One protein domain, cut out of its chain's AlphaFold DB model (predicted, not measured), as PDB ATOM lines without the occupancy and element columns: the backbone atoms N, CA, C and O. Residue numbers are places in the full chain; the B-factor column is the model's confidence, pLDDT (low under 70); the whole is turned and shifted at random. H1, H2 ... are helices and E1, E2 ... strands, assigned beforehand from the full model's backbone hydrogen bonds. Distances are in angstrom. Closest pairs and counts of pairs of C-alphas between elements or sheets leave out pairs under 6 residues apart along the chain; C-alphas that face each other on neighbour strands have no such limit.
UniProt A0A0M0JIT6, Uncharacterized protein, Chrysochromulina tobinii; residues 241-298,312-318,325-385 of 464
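This is residues 241 to 298, 312 to 318 and 325 to 385 of the 464 residues of an uncharacterized protein of Chrysochromulina tobinii (UniProt A0A0M0JIT6). With little regular structure, this is a rounded body mostly of loops: helix H4 lies nearest its middle, the parallel strands E1 and E2 make one side, and the small helices H2 and H3 lie farthest out. The printed part has 126 residues, with E1, H1, H2, H3, H4, E2 in order; the class is mixed, with 46 residues in named elements. It is compact, radius of gyration of the C-alphas 15.2 A, spans 37 by 35 by 31 A.

E1, residues 254 to 259, begins at C-alpha 254 (-28.321, -25.763, -22.151). H1 is 278 to 281, H2 288 to 294, H3 325 to 331, H4 357 to 367, 16.0 A long. E2, 372 to 382, 20.7 A, bends by 89 degrees at residue 377 and ends at C-alpha 382 (-29.174, -10.760, -34.509).

E1 and E2 are parallel neighbours; N 256 and O 373 are 2.8 A apart, within hydrogen-bond range. H3 and H4 are close but not clearly touching, the closest C-alphas, Ser 331 and Leu 365, 6.6 A apart. H1 and H2 are likewise, His 279 to Tyr 294, 7.7 A between C-alphas. Every O i to N i+4 pair is within hydrogen-bond range in H2, H3 and H4; H1 is too short for one.

Residues 299 to 311 and 319 to 324 are not printed, with C-alpha gaps of 20.4 A and 19.0 A. Links E1 to H1 and H3 to H4 are long. pLDDT is under 70 at 241 to 250, 283 to 298, 337 to 354 and 384 to 385.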
ATOM      1  N   SER A 241     -41.341 -40.290 -30.078       42.56
ATOM      2  CA  SER A 241     -39.977 -40.357 -29.537       42.56
ATOM      3  C   SER A 241     -39.272 -39.006 -29.305       42.56
ATOM      4  O   SER A 241     -38.167 -38.994 -28.767       42.56
ATOM      5  N   VAL A 242     -39.849 -37.877 -29.733       47.97
ATOM      6  CA  VAL A 242     -39.433 -36.523 -29.318       47.97
ATOM      7  C   VAL A 242     -40.150 -36.105 -28.028       47.97
ATOM      8  O   VAL A 242     -39.641 -35.250 -27.301       47.97
ATOM      9  N   ALA A 243     -41.269 -36.755 -27.677       47.41
ATOM     10  CA  ALA A 243     -41.758 -36.721 -26.306       47.41
ATOM     11  C   ALA A 243     -40.718 -37.446 -25.442       47.41
ATOM     12  O   ALA A 243     -40.324 -38.571 -25.741       47.41
ATOM     13  N   ALA A 244     -40.198 -36.708 -24.464       41.88
ATOM     14  CA  ALA A 244     -39.033 -36.999 -23.638       41.88
ATOM     15  C   ALA A 244     -38.669 -38.498 -23.494       41.88
ATOM     16  O   ALA A 244     -39.530 -39.302 -23.133       41.88
ATOM     17  N   PRO A 245     -37.392 -38.890 -23.693       40.19
ATOM     18  CA  PRO A 245     -36.962 -40.250 -23.385       40.19
ATOM     19  C   PRO A 245     -37.319 -40.604 -21.927       40.19
ATOM     20  O   PRO A 245     -37.253 -39.726 -21.066       40.19
ATOM     21  N   PRO A 246     -37.618 -41.879 -21.615       41.16
ATOM     22  CA  PRO A 246     -38.135 -42.339 -20.315       41.16
ATOM     23  C   PRO A 246     -37.127 -42.251 -19.152       41.16
ATOM     24  O   PRO A 246     -37.334 -42.829 -18.088       41.16
ATOM     25  N   TYR A 247     -36.017 -41.538 -19.334       41.97
ATOM     26  CA  TYR A 247     -35.082 -41.241 -18.266       41.97
ATOM     27  C   TYR A 247     -35.536 -39.952 -17.572       41.97
ATOM     28  O   TYR A 247     -35.455 -38.876 -18.160       41.97
ATOM     29  N   ALA A 248     -35.965 -40.076 -16.314       43.09
ATOM     30  CA  ALA A 248     -36.328 -39.002 -15.382       43.09
ATOM     31  C   ALA A 248     -35.156 -38.036 -15.087       43.09
ATOM     32  O   ALA A 248     -34.567 -38.033 -14.008       43.09
ATOM     33  N   TRP A 249     -34.758 -37.247 -16.083       47.69
ATOM     34  CA  TRP A 249     -33.788 -36.161 -15.967       47.69
ATOM     35  C   TRP A 249     -34.527 -34.878 -16.328       47.69
ATOM     36  O   TRP A 249     -34.440 -34.420 -17.463       47.69
ATOM     37  N   ASP A 250     -35.297 -34.320 -15.399       66.94
ATOM     38  CA  ASP A 250     -36.379 -33.377 -15.732       66.94
ATOM     39  C   ASP A 250     -35.932 -32.011 -16.289       66.94
ATOM     40  O   ASP A 250     -36.744 -31.300 -16.875       66.94
ATOM     41  N   ALA A 251     -34.650 -31.638 -16.197       83.88
ATOM     42  CA  ALA A 251     -34.207 -30.269 -16.484       83.88
ATOM     43  C   ALA A 251     -33.153 -30.163 -17.606       83.88
ATOM     44  O   ALA A 251     -32.203 -30.943 -17.659       83.88
ATOM     45  N   TRP A 252     -33.271 -29.141 -18.460       93.94
ATOM     46  CA  TRP A 252     -32.333 -28.834 -19.557       93.94
ATOM     47  C   TRP A 252     -31.024 -28.204 -19.067       93.94
ATOM     48  O   TRP A 252     -31.050 -27.283 -18.255       93.94
ATOM     49  N   ASP A 253     -29.869 -28.654 -19.553       95.75
ATOM     50  CA  ASP A 253     -28.565 -28.113 -19.128       95.75
ATOM     51  C   ASP A 253     -28.131 -26.904 -19.956       95.75
ATOM     52  O   ASP A 253     -27.431 -26.021 -19.451       95.75
ATOM     53  N   VAL A 254     -28.566 -26.860 -21.217       97.44
ATOM     54  CA  VAL A 254     -28.321 -25.763 -22.151       97.44
ATOM     55  C   VAL A 254     -29.579 -25.495 -22.968       97.44
ATOM     56  O   VAL A 254     -30.135 -26.414 -23.575       97.44
ATOM     57  N   LEU A 255     -29.986 -24.231 -23.027       97.69
ATOM     58  CA  LEU A 255     -31.056 -23.754 -23.899       97.69
ATOM     59  C   LEU A 255     -30.518 -22.646 -24.796       97.69
ATOM     60  O   LEU A 255     -30.168 -21.568 -24.317       97.69
ATOM     61  N   SER A 256     -30.436 -22.909 -26.097       97.38
ATOM     62  CA  SER A 256     -30.162 -21.873 -27.088       97.38
ATOM     63  C   SER A 256     -31.446 -21.154 -27.475       97.38
ATOM     64  O   SER A 256     -32.530 -21.737 -27.483       97.38
ATOM     65  N   ALA A 257     -31.312 -19.874 -27.793       95.94
ATOM     66  CA  ALA A 257     -32.403 -19.059 -28.280       95.94
ATOM     67  C   ALA A 257     -32.969 -19.577 -29.613       95.94
ATOM     68  O   ALA A 257     -32.225 -19.966 -30.514       95.94
ATOM     69  N   GLY A 258     -34.293 -19.555 -29.750       93.44
ATOM     70  CA  GLY A 258     -34.963 -19.706 -31.037       93.44
ATOM     71  C   GLY A 258     -34.792 -18.462 -31.919       93.44
ATOM     72  O   GLY A 258     -34.365 -17.405 -31.438       93.44
ATOM     73  N   PRO A 259     -35.112 -18.551 -33.219       90.19
ATOM     74  CA  PRO A 259     -35.209 -17.360 -34.051       90.19
ATOM     75  C   PRO A 259     -36.339 -16.460 -33.546       90.19
ATOM     76  O   PRO A 259     -37.355 -16.942 -33.041       90.19
ATOM     77  N   ALA A 260     -36.170 -15.142 -33.674       88.81
ATOM     78  CA  ALA A 260     -37.281 -14.217 -33.483       88.81
ATOM     79  C   ALA A 260     -38.442 -14.552 -34.439       88.81
ATOM     80  O   ALA A 260     -38.241 -15.134 -35.505       88.81
ATOM     81  N   VAL A 261     -39.667 -14.175 -34.063       83.38
ATOM     82  CA  VAL A 261     -40.860 -14.435 -34.882       83.38
ATOM     83  C   VAL A 261     -40.680 -13.826 -36.273       83.38
ATOM     84  O   VAL A 261     -40.394 -12.637 -36.401       83.38
ATOM     85  N   GLY A 262     -40.833 -14.654 -37.310       79.50
ATOM     86  CA  GLY A 262     -40.635 -14.248 -38.705       79.50
ATOM     87  C   GLY A 262     -39.171 -14.041 -39.113       79.50
ATOM     88  O   GLY A 262     -38.917 -13.541 -40.208       79.50
ATOM     89  N   ALA A 263     -38.213 -14.401 -38.257       84.31
ATOM     90  CA  ALA A 263     -36.791 -14.387 -38.560       84.31
ATOM     91  C   ALA A 263     -36.247 -15.805 -38.762       84.31
ATOM     92  O   ALA A 263     -36.839 -16.806 -38.357       84.31
ATOM     93  N   ASP A 264     -35.070 -15.858 -39.370       83.56
ATOM     94  CA  ASP A 264     -34.346 -17.092 -39.620       83.56
ATOM     95  C   ASP A 264     -33.369 -17.387 -38.486       83.56
ATOM     96  O   ASP A 264     -32.849 -16.473 -37.839       83.56
ATOM     97  N   TYR A 265     -33.073 -18.669 -38.276       83.00
ATOM     98  CA  TYR A 265     -31.977 -19.076 -37.404       83.00
ATOM     99  C   TYR A 265     -30.640 -18.530 -37.939       83.00
ATOM    100  O   TYR A 265     -30.226 -18.852 -39.053       83.00
ATOM    101  N   TYR A 266     -29.980 -17.687 -37.146       84.75
ATOM    102  CA  TYR A 266     -28.825 -16.878 -37.530       84.75
ATOM    103  C   TYR A 266     -27.563 -17.727 -37.741       84.75
ATOM    104  O   TYR A 266     -27.008 -17.740 -38.842       84.75
ATOM    105  N   ASP A 267     -27.126 -18.476 -36.724       84.94
ATOM    106  CA  ASP A 267     -25.873 -19.243 -36.782       84.94
ATOM    107  C   ASP A 267     -26.117 -20.688 -37.245       84.94
ATOM    108  O   ASP A 267     -26.074 -21.658 -36.480       84.94
ATOM    109  N   HIS A 268     -26.394 -20.842 -38.535       85.00
ATOM    110  CA  HIS A 268     -26.542 -22.158 -39.163       85.00
ATOM    111  C   HIS A 268     -25.289 -23.037 -38.998       85.00
ATOM    112  O   HIS A 268     -25.401 -24.263 -38.924       85.00
ATOM    113  N   SER A 269     -24.103 -22.434 -38.880       82.75
ATOM    114  CA  SER A 269     -22.844 -23.154 -38.677       82.75
ATOM    115  C   SER A 269     -22.782 -23.824 -37.302       82.75
ATOM    116  O   SER A 269     -22.196 -24.900 -37.179       82.75
ATOM    117  N   ALA A 270     -23.439 -23.261 -36.282       88.56
ATOM    118  CA  ALA A 270     -23.565 -23.873 -34.959       88.56
ATOM    119  C   ALA A 270     -24.663 -24.945 -34.847       88.56
ATOM    120  O   ALA A 270     -24.648 -25.715 -33.881       88.56
ATOM    121  N   LEU A 271     -25.620 -25.005 -35.779       91.25
ATOM    122  CA  LEU A 271     -26.824 -25.832 -35.652       91.25
ATOM    123  C   LEU A 271     -26.575 -27.301 -36.025       91.25
ATOM    124  O   LEU A 271     -26.256 -27.620 -37.169       91.25
ATOM    125  N   ARG A 272     -26.771 -28.211 -35.065       91.44
ATOM    126  CA  ARG A 272     -26.753 -29.665 -35.252       91.44
ATOM    127  C   ARG A 272     -28.004 -30.305 -34.659       91.44
ATOM    128  O   ARG A 272     -28.097 -30.454 -33.445       91.44
ATOM    129  N   ALA A 273     -28.970 -30.661 -35.498       92.69
ATOM    130  CA  ALA A 273     -30.309 -31.083 -35.074       92.69
ATOM    131  C   ALA A 273     -30.841 -32.260 -35.917       92.69
ATOM    132  O   ALA A 273     -31.818 -32.095 -36.649       92.69
ATOM    133  N   PRO A 274     -30.232 -33.460 -35.826       90.00
ATOM    134  CA  PRO A 274     -30.629 -34.619 -36.637       90.00
ATOM    135  C   PRO A 274     -32.110 -35.006 -36.490       90.00
ATOM    136  O   PRO A 274     -32.682 -35.570 -37.417       90.00
ATOM    137  N   VAL A 275     -32.739 -34.665 -35.357       88.94
ATOM    138  CA  VAL A 275     -34.180 -34.866 -35.115       88.94
ATOM    139  C   VAL A 275     -35.064 -34.076 -36.087       88.94
ATOM    140  O   VAL A 275     -36.142 -34.531 -36.450       88.94
ATOM    141  N   LEU A 276     -34.608 -32.899 -36.527       89.31
ATOM    142  CA  LEU A 276     -35.346 -32.038 -37.447       89.31
ATOM    143  C   LEU A 276     -35.138 -32.456 -38.900       89.31
ATOM    144  O   LEU A 276     -36.066 -32.390 -39.700       89.31
ATOM    145  N   SER A 277     -33.920 -32.867 -39.248       86.62
ATOM    146  CA  SER A 277     -33.551 -33.391 -40.563       86.62
ATOM    147  C   SER A 277     -32.167 -34.042 -40.473       86.62
ATOM    148  O   SER A 277     -31.282 -33.463 -39.836       86.62
ATOM    149  N   PRO A 278     -31.906 -35.174 -41.155       83.25
ATOM    150  CA  PRO A 278     -30.565 -35.759 -41.240       83.25
ATOM    151  C   PRO A 278     -29.509 -34.780 -41.764       83.25
ATOM    152  O   PRO A 278     -28.332 -34.880 -41.423       83.25
ATOM    153  N   HIS A 279     -29.924 -33.802 -42.567       79.75
ATOM    154  CA  HIS A 279     -29.019 -32.803 -43.114       79.75
ATOM    155  C   HIS A 279     -28.608 -31.720 -42.098       79.75
ATOM    156  O   HIS A 279     -27.567 -31.094 -42.266       79.75
ATOM    157  N   PHE A 280     -29.342 -31.567 -40.989       82.81
ATOM    158  CA  PHE A 280     -28.874 -30.789 -39.841       82.81
ATOM    159  C   PHE A 280     -27.845 -31.553 -38.996       82.81
ATOM    160  O   PHE A 280     -27.404 -31.024 -37.989       82.81
ATOM    161  N   ALA A 281     -27.455 -32.790 -39.313       81.12
ATOM    162  CA  ALA A 281     -26.536 -33.550 -38.457       81.12
ATOM    163  C   ALA A 281     -25.060 -33.130 -38.596       81.12
ATOM    164  O   ALA A 281     -24.220 -33.536 -37.796       81.12
ATOM    165  N   PHE A 282     -24.699 -32.346 -39.613       72.19
ATOM    166  CA  PHE A 282     -23.300 -32.048 -39.907       72.19
ATOM    167  C   PHE A 282     -23.120 -30.685 -40.558       72.19
ATOM    168  O   PHE A 282     -24.021 -30.150 -41.195       72.19
ATOM    169  N   ASP A 283     -21.898 -30.165 -40.437       67.00
ATOM    170  CA  ASP A 283     -21.469 -29.090 -41.313       67.00
ATOM    171  C   ASP A 283     -21.022 -29.678 -42.635       67.00
ATOM    172  O   ASP A 283     -19.981 -30.340 -42.730       67.00
ATOM    173  N   CYS A 284     -21.804 -29.451 -43.670       62.56
ATOM    174  CA  CYS A 284     -21.405 -29.872 -44.994       62.56
ATOM    175  C   CYS A 284     -20.245 -28.992 -45.525       62.56
ATOM    176  O   CYS A 284     -19.528 -29.409 -46.432       62.56
ATOM    177  N   TRP A 285     -20.004 -27.809 -44.939       58.28
ATOM    178  CA  TRP A 285     -18.931 -26.909 -45.365       58.28
ATOM    179  C   TRP A 285     -17.538 -27.393 -44.934       58.28
ATOM    180  O   TRP A 285     -16.551 -27.036 -45.579       58.28
ATOM    181  N   TYR A 286     -17.448 -28.244 -43.900       57.72
ATOM    182  CA  TYR A 286     -16.167 -28.632 -43.287       57.72
ATOM    183  C   TYR A 286     -15.833 -30.129 -43.354       57.72
ATOM    184  O   TYR A 286     -14.664 -30.485 -43.189       57.72
ATOM    185  N   ASP A 287     -16.797 -31.015 -43.634       62.31
ATOM    186  CA  ASP A 287     -16.520 -32.445 -43.834       62.31
ATOM    187  C   ASP A 287     -16.939 -32.926 -45.227       62.31
ATOM    188  O   ASP A 287     -18.071 -33.355 -45.464       62.31
ATOM    189  N   LEU A 288     -15.967 -32.930 -46.145       58.91
ATOM    190  CA  LEU A 288     -16.123 -33.470 -47.497       58.91
ATOM    191  C   LEU A 288     -16.637 -34.917 -47.504       58.91
ATOM    192  O   LEU A 288     -17.292 -35.308 -48.463       58.91
ATOM    193  N   ARG A 289     -16.390 -35.723 -46.459       65.94
ATOM    194  CA  ARG A 289     -16.924 -37.094 -46.395       65.94
ATOM    195  C   ARG A 289     -18.432 -37.102 -46.196       65.94
ATOM    196  O   ARG A 289     -19.103 -37.950 -46.776       65.94
ATOM    197  N   ASN A 290     -18.971 -36.152 -45.436       63.16
ATOM    198  CA  ASN A 290     -20.416 -36.002 -45.298       63.16
ATOM    199  C   ASN A 290     -21.028 -35.439 -46.579       63.16
ATOM    200  O   ASN A 290     -22.066 -35.923 -47.012       63.16
ATOM    201  N   VAL A 291     -20.344 -34.510 -47.251       64.31
ATOM    202  CA  VAL A 291     -20.757 -34.068 -48.590       64.31
ATOM    203  C   VAL A 291     -20.849 -35.255 -49.555       64.31
ATOM    204  O   VAL A 291     -21.865 -35.411 -50.225       64.31
ATOM    205  N   VAL A 292     -19.840 -36.136 -49.553       64.75
ATOM    206  CA  VAL A 292     -19.832 -37.387 -50.333       64.75
ATOM    207  C   VAL A 292     -20.978 -38.317 -49.941       64.75
ATOM    208  O   VAL A 292     -21.659 -38.842 -50.817       64.75
ATOM    209  N   ARG A 293     -21.220 -38.497 -48.641       66.25
ATOM    210  CA  ARG A 293     -22.246 -39.410 -48.123       66.25
ATOM    211  C   ARG A 293     -23.672 -38.953 -48.422       66.25
ATOM    212  O   ARG A 293     -24.509 -39.784 -48.746       66.25
ATOM    213  N   TYR A 294     -23.950 -37.662 -48.285       64.12
ATOM    214  CA  TYR A 294     -25.305 -37.107 -48.380       64.12
ATOM    215  C   TYR A 294     -25.582 -36.427 -49.723       64.12
ATOM    216  O   TYR A 294     -26.624 -35.802 -49.905       64.12
ATOM    217  N   GLY A 295     -24.653 -36.533 -50.674       58.16
ATOM    218  CA  GLY A 295     -24.795 -36.009 -52.026       58.16
ATOM    219  C   GLY A 295     -24.574 -34.503 -52.119       58.16
ATOM    220  O   GLY A 295     -23.866 -34.072 -53.024       58.16
ATOM    221  N   ASN A 296     -25.152 -33.704 -51.207       62.69
ATOM    222  CA  ASN A 296     -25.099 -32.244 -51.263       62.69
ATOM    223  C   ASN A 296     -25.056 -31.525 -49.913       62.69
ATOM    224  O   ASN A 296     -25.581 -31.989 -48.904       62.69
ATOM    225  N   CYS A 297     -24.469 -30.326 -49.956       65.56
ATOM    226  CA  CYS A 297     -24.664 -29.282 -48.962       65.56
ATOM    227  C   CYS A 297     -26.042 -28.654 -49.155       65.56
ATOM    228  O   CYS A 297     -26.206 -27.785 -50.015       65.56
ATOM    229  N   VAL A 298     -27.028 -29.095 -48.383       67.56
ATOM    230  CA  VAL A 298     -28.332 -28.436 -48.353       67.56
ATOM    231  C   VAL A 298     -28.198 -27.243 -47.409       67.56
ATOM    232  O   VAL A 298     -27.810 -27.393 -46.255       67.56
ATOM    233  N   PRO A 312     -34.737 -30.735 -29.211       95.62
ATOM    234  CA  PRO A 312     -33.467 -31.311 -28.786       95.62
ATOM    235  C   PRO A 312     -32.425 -31.224 -29.904       95.62
ATOM    236  O   PRO A 312     -32.704 -31.524 -31.064       95.62
ATOM    237  N   VAL A 313     -31.197 -30.852 -29.545       95.00
ATOM    238  CA  VAL A 313     -30.098 -30.659 -30.500       95.00
ATOM    239  C   VAL A 313     -28.793 -31.257 -29.985       95.00
ATOM    240  O   VAL A 313     -28.600 -31.489 -28.791       95.00
ATOM    241  N   GLU A 314     -27.868 -31.504 -30.901       93.69
ATOM    242  CA  GLU A 314     -26.478 -31.818 -30.581       93.69
ATOM    243  C   GLU A 314     -25.637 -30.551 -30.396       93.69
ATOM    244  O   GLU A 314     -24.680 -30.557 -29.626       93.69
ATOM    245  N   SER A 315     -26.002 -29.469 -31.087       94.50
ATOM    246  CA  SER A 315     -25.414 -28.138 -30.948       94.50
ATOM    247  C   SER A 315     -26.380 -27.084 -31.483       94.50
ATOM    248  O   SER A 315     -27.045 -27.312 -32.489       94.50
ATOM    249  N   ALA A 316     -26.444 -25.927 -30.835       94.94
ATOM    250  CA  ALA A 316     -27.158 -24.756 -31.326       94.94
ATOM    251  C   ALA A 316     -26.635 -23.510 -30.608       94.94
ATOM    252  O   ALA A 316     -26.461 -23.540 -29.392       94.94
ATOM    253  N   PHE A 317     -26.385 -22.426 -31.337       94.88
ATOM    254  CA  PHE A 317     -26.165 -21.113 -30.738       94.88
ATOM    255  C   PHE A 317     -26.752 -19.999 -31.606       94.88
ATOM    256  O   PHE A 317     -26.122 -19.585 -32.558       94.88
ATOM    257  N   ASN A 318     -27.953 -19.498 -31.327       92.75
ATOM    258  CA  ASN A 318     -28.561 -18.453 -32.163       92.75
ATOM    259  C   ASN A 318     -28.140 -17.025 -31.763       92.75
ATOM    260  O   ASN A 318     -28.962 -16.123 -31.728       92.75
ATOM    261  N   LEU A 325     -24.299 -23.598 -15.084       96.50
ATOM    262  CA  LEU A 325     -22.856 -23.598 -14.821       96.50
ATOM    263  C   LEU A 325     -22.402 -24.825 -14.028       96.50
ATOM    264  O   LEU A 325     -21.345 -25.376 -14.320       96.50
ATOM    265  N   ALA A 326     -23.223 -25.325 -13.100       94.81
ATOM    266  CA  ALA A 326     -22.907 -26.545 -12.356       94.81
ATOM    267  C   ALA A 326     -22.815 -27.789 -13.261       94.81
ATOM    268  O   ALA A 326     -21.982 -28.662 -13.020       94.81
ATOM    269  N   ALA A 327     -23.632 -27.870 -14.317       94.56
ATOM    270  CA  ALA A 327     -23.565 -28.965 -15.285       94.56
ATOM    271  C   ALA A 327     -22.302 -28.865 -16.155       94.56
ATOM    272  O   ALA A 327     -21.610 -29.867 -16.335       94.56
ATOM    273  N   ILE A 328     -21.951 -27.656 -16.616       95.56
ATOM    274  CA  ILE A 328     -20.704 -27.431 -17.367       95.56
ATOM    275  C   ILE A 328     -19.474 -27.731 -16.504       95.56
ATOM    276  O   ILE A 328     -18.556 -28.409 -16.953       95.56
ATOM    277  N   ALA A 329     -19.448 -27.266 -15.254       95.06
ATOM    278  CA  ALA A 329     -18.319 -27.485 -14.353       95.06
ATOM    279  C   ALA A 329     -18.010 -28.980 -14.177       95.06
ATOM    280  O   ALA A 329     -16.850 -29.379 -14.223       95.06
ATOM    281  N   ARG A 330     -19.053 -29.809 -14.016       94.31
ATOM    282  CA  ARG A 330     -18.917 -31.268 -13.880       94.31
ATOM    283  C   ARG A 330     -18.512 -31.967 -15.175       94.31
ATOM    284  O   ARG A 330     -17.903 -33.029 -15.102       94.31
ATOM    285  N   SER A 331     -18.853 -31.415 -16.341       94.19
ATOM    286  CA  SER A 331     -18.494 -32.036 -17.620       94.19
ATOM    287  C   SER A 331     -17.014 -31.873 -17.968       94.19
ATOM    288  O   SER A 331     -16.499 -32.635 -18.782       94.19
ATOM    289  N   GLY A 332     -16.336 -30.872 -17.390       91.69
ATOM    290  CA  GLY A 332     -14.958 -30.517 -17.741       91.69
ATOM    291  C   GLY A 332     -14.810 -29.960 -19.165       91.69
ATOM    292  O   GLY A 332     -13.692 -29.787 -19.648       91.69
ATOM    293  N   CYS A 333     -15.920 -29.685 -19.853       92.06
ATOM    294  CA  CYS A 333     -15.905 -29.130 -21.198       92.06
ATOM    295  C   CYS A 333     -15.644 -27.625 -21.167       92.06
ATOM    296  O   CYS A 333     -16.132 -26.901 -20.302       92.06
ATOM    297  N   GLY A 334     -14.953 -27.135 -22.190       90.75
ATOM    298  CA  GLY A 334     -14.784 -25.711 -22.437       90.75
ATOM    299  C   GLY A 334     -14.713 -25.432 -23.928       90.75
ATOM    300  O   GLY A 334     -14.525 -26.344 -24.734       90.75
ATOM    301  N   TYR A 335     -14.844 -24.162 -24.294       89.31
ATOM    302  CA  TYR A 335     -14.530 -23.729 -25.648       89.31
ATOM    303  C   TYR A 335     -13.054 -24.002 -25.900       89.31
ATOM    304  O   TYR A 335     -12.200 -23.523 -25.157       89.31
ATOM    305  N   VAL A 336     -12.736 -24.786 -26.918       78.25
ATOM    306  CA  VAL A 336     -11.351 -24.933 -27.358       78.25
ATOM    307  C   VAL A 336     -11.266 -24.567 -28.828       78.25
ATOM    308  O   VAL A 336     -12.168 -24.888 -29.600       78.25
ATOM    309  N   PRO A 337     -10.166 -23.927 -29.240       61.41
ATOM    310  CA  PRO A 337      -9.972 -23.547 -30.632       61.41
ATOM    311  C   PRO A 337      -9.757 -24.739 -31.594       61.41
ATOM    312  O   PRO A 337      -9.593 -24.498 -32.787       61.41
ATOM    313  N   TYR A 338      -9.731 -26.006 -31.127       60.56
ATOM    314  CA  TYR A 338      -9.350 -27.179 -31.939       60.56
ATOM    315  C   TYR A 338     -10.083 -28.484 -31.556       60.56
ATOM    316  O   TYR A 338      -9.972 -28.922 -30.413       60.56
ATOM    317  N   TYR A 339     -10.703 -29.185 -32.522       47.84
ATOM    318  CA  TYR A 339     -11.070 -30.609 -32.394       47.84
ATOM    319  C   TYR A 339     -11.032 -31.365 -33.724       47.84
ATOM    320  O   TYR A 339     -11.582 -30.891 -34.715       47.84
ATOM    321  N   ARG A 340     -10.521 -32.607 -33.699       41.41
ATOM    322  CA  ARG A 340     -10.898 -33.672 -34.636       41.41
ATOM    323  C   ARG A 340     -11.507 -34.791 -33.808       41.41
ATOM    324  O   ARG A 340     -10.923 -35.234 -32.826       41.41
ATOM    325  N   ILE A 341     -12.696 -35.231 -34.198       40.91
ATOM    326  CA  ILE A 341     -13.374 -36.362 -33.569       40.91
ATOM    327  C   ILE A 341     -12.744 -37.627 -34.144       40.91
ATOM    328  O   ILE A 341     -12.985 -37.970 -35.302       40.91
ATOM    329  N   THR A 342     -11.894 -38.296 -33.375       38.66
ATOM    330  CA  THR A 342     -11.489 -39.666 -33.685       38.66
ATOM    331  C   THR A 342     -12.526 -40.641 -33.116       38.66
ATOM    332  O   THR A 342     -13.088 -40.381 -32.050       38.66
ATOM    333  N   PRO A 343     -12.799 -41.771 -33.793       42.38
ATOM    334  CA  PRO A 343     -13.762 -42.768 -33.320       42.38
ATOM    335  C   PRO A 343     -13.398 -43.418 -31.976       42.38
ATOM    336  O   PRO A 343     -14.228 -44.119 -31.405       42.38
ATOM    337  N   HIS A 344     -12.164 -43.253 -31.481       40.91
ATOM    338  CA  HIS A 344     -11.639 -43.965 -30.312       40.91
ATOM    339  C   HIS A 344     -11.093 -42.966 -29.271       40.91
ATOM    340  O   HIS A 344      -9.983 -42.452 -29.390       40.91
ATOM    341  N   SER A 345     -11.964 -42.642 -28.309       39.78
ATOM    342  CA  SER A 345     -11.743 -42.291 -26.886       39.78
ATOM    343  C   SER A 345     -10.687 -41.275 -26.419       39.78
ATOM    344  O   SER A 345     -10.664 -40.989 -25.224       39.78
ATOM    345  N   HIS A 346      -9.889 -40.636 -27.269       44.78
ATOM    346  CA  HIS A 346      -9.005 -39.551 -26.827       44.78
ATOM    347  C   HIS A 346      -9.215 -38.304 -27.678       44.78
ATOM    348  O   HIS A 346      -9.045 -38.331 -28.896       44.78
ATOM    349  N   ILE A 347      -9.583 -37.198 -27.022       42.16
ATOM    350  CA  ILE A 347      -9.574 -35.863 -27.623       42.16
ATOM    351  C   ILE A 347      -8.116 -35.552 -27.967       42.16
ATOM    352  O   ILE A 347      -7.360 -35.070 -27.128       42.16
ATOM    353  N   GLN A 348      -7.703 -35.859 -29.194       39.69
ATOM    354  CA  GLN A 348      -6.483 -35.295 -29.748       39.69
ATOM    355  C   GLN A 348      -6.851 -33.994 -30.476       39.69
ATOM    356  O   GLN A 348      -7.707 -34.008 -31.368       39.69
ATOM    357  N   PRO A 349      -6.261 -32.848 -30.092       40.56
ATOM    358  CA  PRO A 349      -6.536 -31.572 -30.734       40.56
ATOM    359  C   PRO A 349      -5.960 -31.593 -32.153       40.56
ATOM    360  O   PRO A 349      -4.756 -31.481 -32.347       40.56
ATOM    361  N   VAL A 350      -6.816 -31.735 -33.164       46.69
ATOM    362  CA  VAL A 350      -6.447 -31.495 -34.567       46.69
ATOM    363  C   VAL A 350      -7.480 -30.557 -35.185       46.69
ATOM    364  O   VAL A 350      -8.660 -30.658 -34.896       46.69
ATOM    365  N   VAL A 351      -7.028 -29.601 -35.991       45.84
ATOM    366  CA  VAL A 351      -7.815 -28.478 -36.519       45.84
ATOM    367  C   VAL A 351      -8.855 -28.954 -37.546       45.84
ATOM    368  O   VAL A 351      -8.475 -29.425 -38.617       45.84
ATOM    369  N   VAL A 352     -10.155 -28.787 -37.278       50.88
ATOM    370  CA  VAL A 352     -11.154 -28.681 -38.357       50.88
ATOM    371  C   VAL A 352     -11.274 -27.197 -38.666       50.88
ATOM    372  O   VAL A 352     -11.892 -26.451 -37.909       50.88
ATOM    373  N   ARG A 353     -10.590 -26.755 -39.727       59.03
ATOM    374  CA  ARG A 353     -10.632 -25.353 -40.156       59.03
ATOM    375  C   ARG A 353     -12.079 -24.942 -40.407       59.03
ATOM    376  O   ARG A 353     -12.800 -25.668 -41.083       59.03
ATOM    377  N   GLY A 354     -12.459 -23.791 -39.861       62.91
ATOM    378  CA  GLY A 354     -13.733 -23.122 -40.104       62.91
ATOM    379  C   GLY A 354     -14.954 -23.624 -39.325       62.91
ATOM    380  O   GLY A 354     -15.973 -22.951 -39.367       62.91
ATOM    381  N   ALA A 355     -14.893 -24.729 -38.573       72.75
ATOM    382  CA  ALA A 355     -16.042 -25.111 -37.746       72.75
ATOM    383  C   ALA A 355     -16.311 -24.057 -36.654       72.75
ATOM    384  O   ALA A 355     -15.385 -23.643 -35.955       72.75
ATOM    385  N   CYS A 356     -17.581 -23.678 -36.481       84.50
ATOM    386  CA  CYS A 356     -18.013 -22.798 -35.396       84.50
ATOM    387  C   CYS A 356     -17.618 -23.391 -34.029       84.50
ATOM    388  O   CYS A 356     -17.833 -24.582 -33.763       84.50
ATOM    389  N   GLU A 357     -17.047 -22.571 -33.144       88.62
ATOM    390  CA  GLU A 357     -16.536 -22.992 -31.837       88.62
ATOM    391  C   GLU A 357     -17.628 -23.580 -30.931       88.62
ATOM    392  O   GLU A 357     -17.344 -24.422 -30.073       88.62
ATOM    393  N   HIS A 358     -18.885 -23.187 -31.157       91.81
ATOM    394  CA  HIS A 358     -20.043 -23.707 -30.435       91.81
ATOM    395  C   HIS A 358     -20.252 -25.201 -30.680       91.81
ATOM    396  O   HIS A 358     -20.530 -25.933 -29.734       91.81
ATOM    397  N   VAL A 359     -20.053 -25.684 -31.912       89.19
ATOM    398  CA  VAL A 359     -20.244 -27.105 -32.266       89.19
ATOM    399  C   VAL A 359     -19.313 -27.980 -31.445       89.19
ATOM    400  O   VAL A 359     -19.714 -28.950 -30.808       89.19
ATOM    401  N   ALA A 360     -18.048 -27.593 -31.439       84.75
ATOM    402  CA  ALA A 360     -16.975 -28.216 -30.698       84.75
ATOM    403  C   ALA A 360     -17.294 -28.325 -29.194       84.75
ATOM    404  O   ALA A 360     -17.241 -29.417 -28.612       84.75
ATOM    405  N   PHE A 361     -17.689 -27.207 -28.586       92.06
ATOM    406  CA  PHE A 361     -18.069 -27.150 -27.179       92.06
ATOM    407  C   PHE A 361     -19.311 -28.002 -26.876       92.06
ATOM    408  O   PHE A 361     -19.280 -28.853 -25.988       92.06
ATOM    409  N   HIS A 362     -20.386 -27.853 -27.648       94.56
ATOM    410  CA  HIS A 362     -21.644 -28.568 -27.437       94.56
ATOM    411  C   HIS A 362     -21.526 -30.077 -27.641       94.56
ATOM    412  O   HIS A 362     -22.060 -30.841 -26.839       94.56
ATOM    413  N   LEU A 363     -20.751 -30.538 -28.626       90.62
ATOM    414  CA  LEU A 363     -20.485 -31.967 -28.794       90.62
ATOM    415  C   LEU A 363     -19.711 -32.554 -27.603       90.62
ATOM    416  O   LEU A 363     -19.934 -33.713 -27.248       90.62
ATOM    417  N   CYS A 364     -18.836 -31.780 -26.950       90.25
ATOM    418  CA  CYS A 364     -18.252 -32.189 -25.670       90.25
ATOM    419  C   CYS A 364     -19.342 -32.349 -24.597       90.25
ATOM    420  O   CYS A 364     -19.415 -33.399 -23.955       90.25
ATOM    421  N   LEU A 365     -20.245 -31.368 -24.456       94.31
ATOM    422  CA  LEU A 365     -21.352 -31.429 -23.491       94.31
ATOM    423  C   LEU A 365     -22.277 -32.632 -23.740       94.31
ATOM    424  O   LEU A 365     -22.655 -33.324 -22.797       94.31
ATOM    425  N   ARG A 366     -22.590 -32.944 -25.004       92.50
ATOM    426  CA  ARG A 366     -23.385 -34.127 -25.379       92.50
ATOM    427  C   ARG A 366     -22.700 -35.435 -25.004       92.50
ATOM    428  O   ARG A 366     -23.368 -36.341 -24.512       92.50
ATOM    429  N   ARG A 367     -21.376 -35.544 -25.174       89.50
ATOM    430  CA  ARG A 367     -20.606 -36.716 -24.705       89.50
ATOM    431  C   ARG A 367     -20.641 -36.856 -23.188       89.50
ATOM    432  O   ARG A 367     -20.734 -37.973 -22.690       89.50
ATOM    433  N   ALA A 368     -20.653 -35.735 -22.471       92.06
ATOM    434  CA  ALA A 368     -20.905 -35.687 -21.032       92.06
ATOM    435  C   ALA A 368     -22.393 -35.879 -20.660       92.06
ATOM    436  O   ALA A 368     -22.772 -35.661 -19.513       92.06
ATOM    437  N   ARG A 369     -23.231 -36.306 -21.618       94.38
ATOM    438  CA  ARG A 369     -24.665 -36.601 -21.471       94.38
ATOM    439  C   ARG A 369     -25.526 -35.409 -21.051       94.38
ATOM    440  O   ARG A 369     -26.626 -35.609 -20.549       94.38
ATOM    441  N   LEU A 370     -25.072 -34.181 -21.301       94.12
ATOM    442  CA  LEU A 370     -25.879 -32.993 -21.029       94.12
ATOM    443  C   LEU A 370     -26.991 -32.813 -22.073       94.12
ATOM    444  O   LEU A 370     -26.841 -33.169 -23.252       94.12
ATOM    445  N   ARG A 371     -28.122 -32.250 -21.639       94.69
ATOM    446  CA  ARG A 371     -29.300 -31.969 -22.474       94.69
ATOM    447  C   ARG A 371     -29.218 -30.567 -23.073       94.69
ATOM    448  O   ARG A 371     -29.200 -29.580 -22.341       94.69
ATOM    449  N   LEU A 372     -29.202 -30.502 -24.401       96.75
ATOM    450  CA  LEU A 372     -29.146 -29.265 -25.177       96.75
ATOM    451  C   LEU A 372     -30.430 -29.137 -25.998       96.75
ATOM    452  O   LEU A 372     -30.845 -30.107 -26.638       96.75
ATOM    453  N   GLY A 373     -31.035 -27.952 -25.998       96.56
ATOM    454  CA  GLY A 373     -32.238 -27.672 -26.776       96.56
ATOM    455  C   GLY A 373     -32.277 -26.257 -27.343       96.56
ATOM    456  O   GLY A 373     -31.533 -25.386 -26.894       96.56
ATOM    457  N   ILE A 374     -33.153 -26.034 -28.323       96.50
ATOM    458  CA  ILE A 374     -33.536 -24.700 -28.804       96.50
ATOM    459  C   ILE A 374     -34.898 -24.357 -28.212       96.50
ATOM    460  O   ILE A 374     -35.845 -25.128 -28.358       96.50
ATOM    461  N   ASP A 375     -34.992 -23.207 -27.554       96.56
ATOM    462  CA  ASP A 375     -36.195 -22.751 -26.867       96.56
ATOM    463  C   ASP A 375     -36.853 -21.588 -27.624       96.56
ATOM    464  O   ASP A 375     -36.305 -20.484 -27.701       96.56
ATOM    465  N   SER A 376     -38.050 -21.824 -28.167       94.69
ATOM    466  CA  SER A 376     -38.825 -20.816 -28.907       94.69
ATOM    467  C   SER A 376     -39.253 -19.624 -28.037       94.69
ATOM    468  O   SER A 376     -39.505 -18.539 -28.559       94.69
ATOM    469  N   SER A 377     -39.290 -19.783 -26.708       94.56
ATOM    470  CA  SER A 377     -39.616 -18.699 -25.769       94.56
ATOM    471  C   SER A 377     -38.433 -17.778 -25.460       94.56
ATOM    472  O   SER A 377     -38.619 -16.747 -24.810       94.56
ATOM    473  N   LEU A 378     -37.236 -18.113 -25.953       94.81
ATOM    474  CA  LEU A 378     -36.047 -17.263 -25.957       94.81
ATOM    475  C   LEU A 378     -35.814 -16.698 -27.372       94.81
ATOM    476  O   LEU A 378     -34.833 -17.077 -28.007       94.81
ATOM    477  N   PRO A 379     -36.683 -15.823 -27.916       93.31
ATOM    478  CA  PRO A 379     -36.462 -15.268 -29.242       93.31
ATOM    479  C   PRO A 379     -35.260 -14.327 -29.222       93.31
ATOM    480  O   PRO A 379     -35.145 -13.457 -28.358       93.31
ATOM    481  N   THR A 380     -34.385 -14.466 -30.207       89.94
ATOM    482  CA  THR A 380     -33.277 -13.534 -30.418       89.94
ATOM    483  C   THR A 380     -33.228 -13.095 -31.872       89.94
ATOM    484  O   THR A 380     -33.503 -13.865 -32.798       89.94
ATOM    485  N   GLY A 381     -32.916 -11.817 -32.059       87.19
ATOM    486  CA  GLY A 381     -32.770 -11.188 -33.362       87.19
ATOM    487  C   GLY A 381     -31.380 -10.594 -33.473       87.19
ATOM    488  O   GLY A 381     -31.096  -9.558 -32.865       87.19
ATOM    489  N   CYS A 382     -30.516 -11.248 -34.239       85.81
ATOM    490  CA  CYS A 382     -29.174 -10.760 -34.509       85.81
ATOM    491  C   CYS A 382     -29.188  -9.729 -35.630       85.81
ATOM    492  O   CYS A 382     -29.953  -9.848 -36.592       85.81
ATOM    493  N   TRP A 383     -28.351  -8.702 -35.496       71.12
ATOM    494  CA  TRP A 383     -28.198  -7.636 -36.476       71.12
ATOM    495  C   TRP A 383     -27.471  -8.204 -37.690       71.12
ATOM    496  O   TRP A 383     -26.285  -7.987 -37.915       71.12
ATOM    497  N   ALA A 384     -28.202  -8.968 -38.496       55.16
ATOM    498  CA  ALA A 384     -27.733  -9.538 -39.742       55.16
ATOM    499  C   ALA A 384     -27.599  -8.432 -40.805       55.16
ATOM    500  O   ALA A 384     -28.270  -8.441 -41.834       55.16
ATOM    501  N   GLY A 385     -26.668  -7.493 -40.599       46.94
ATOM    502  CA  GLY A 385     -26.033  -6.766 -41.703       46.94
ATOM    503  C   GLY A 385     -25.303  -7.731 -42.651       46.94
ATOM    504  O   GLY A 385     -25.091  -7.429 -43.819       46.94
TER     505      GLY A 385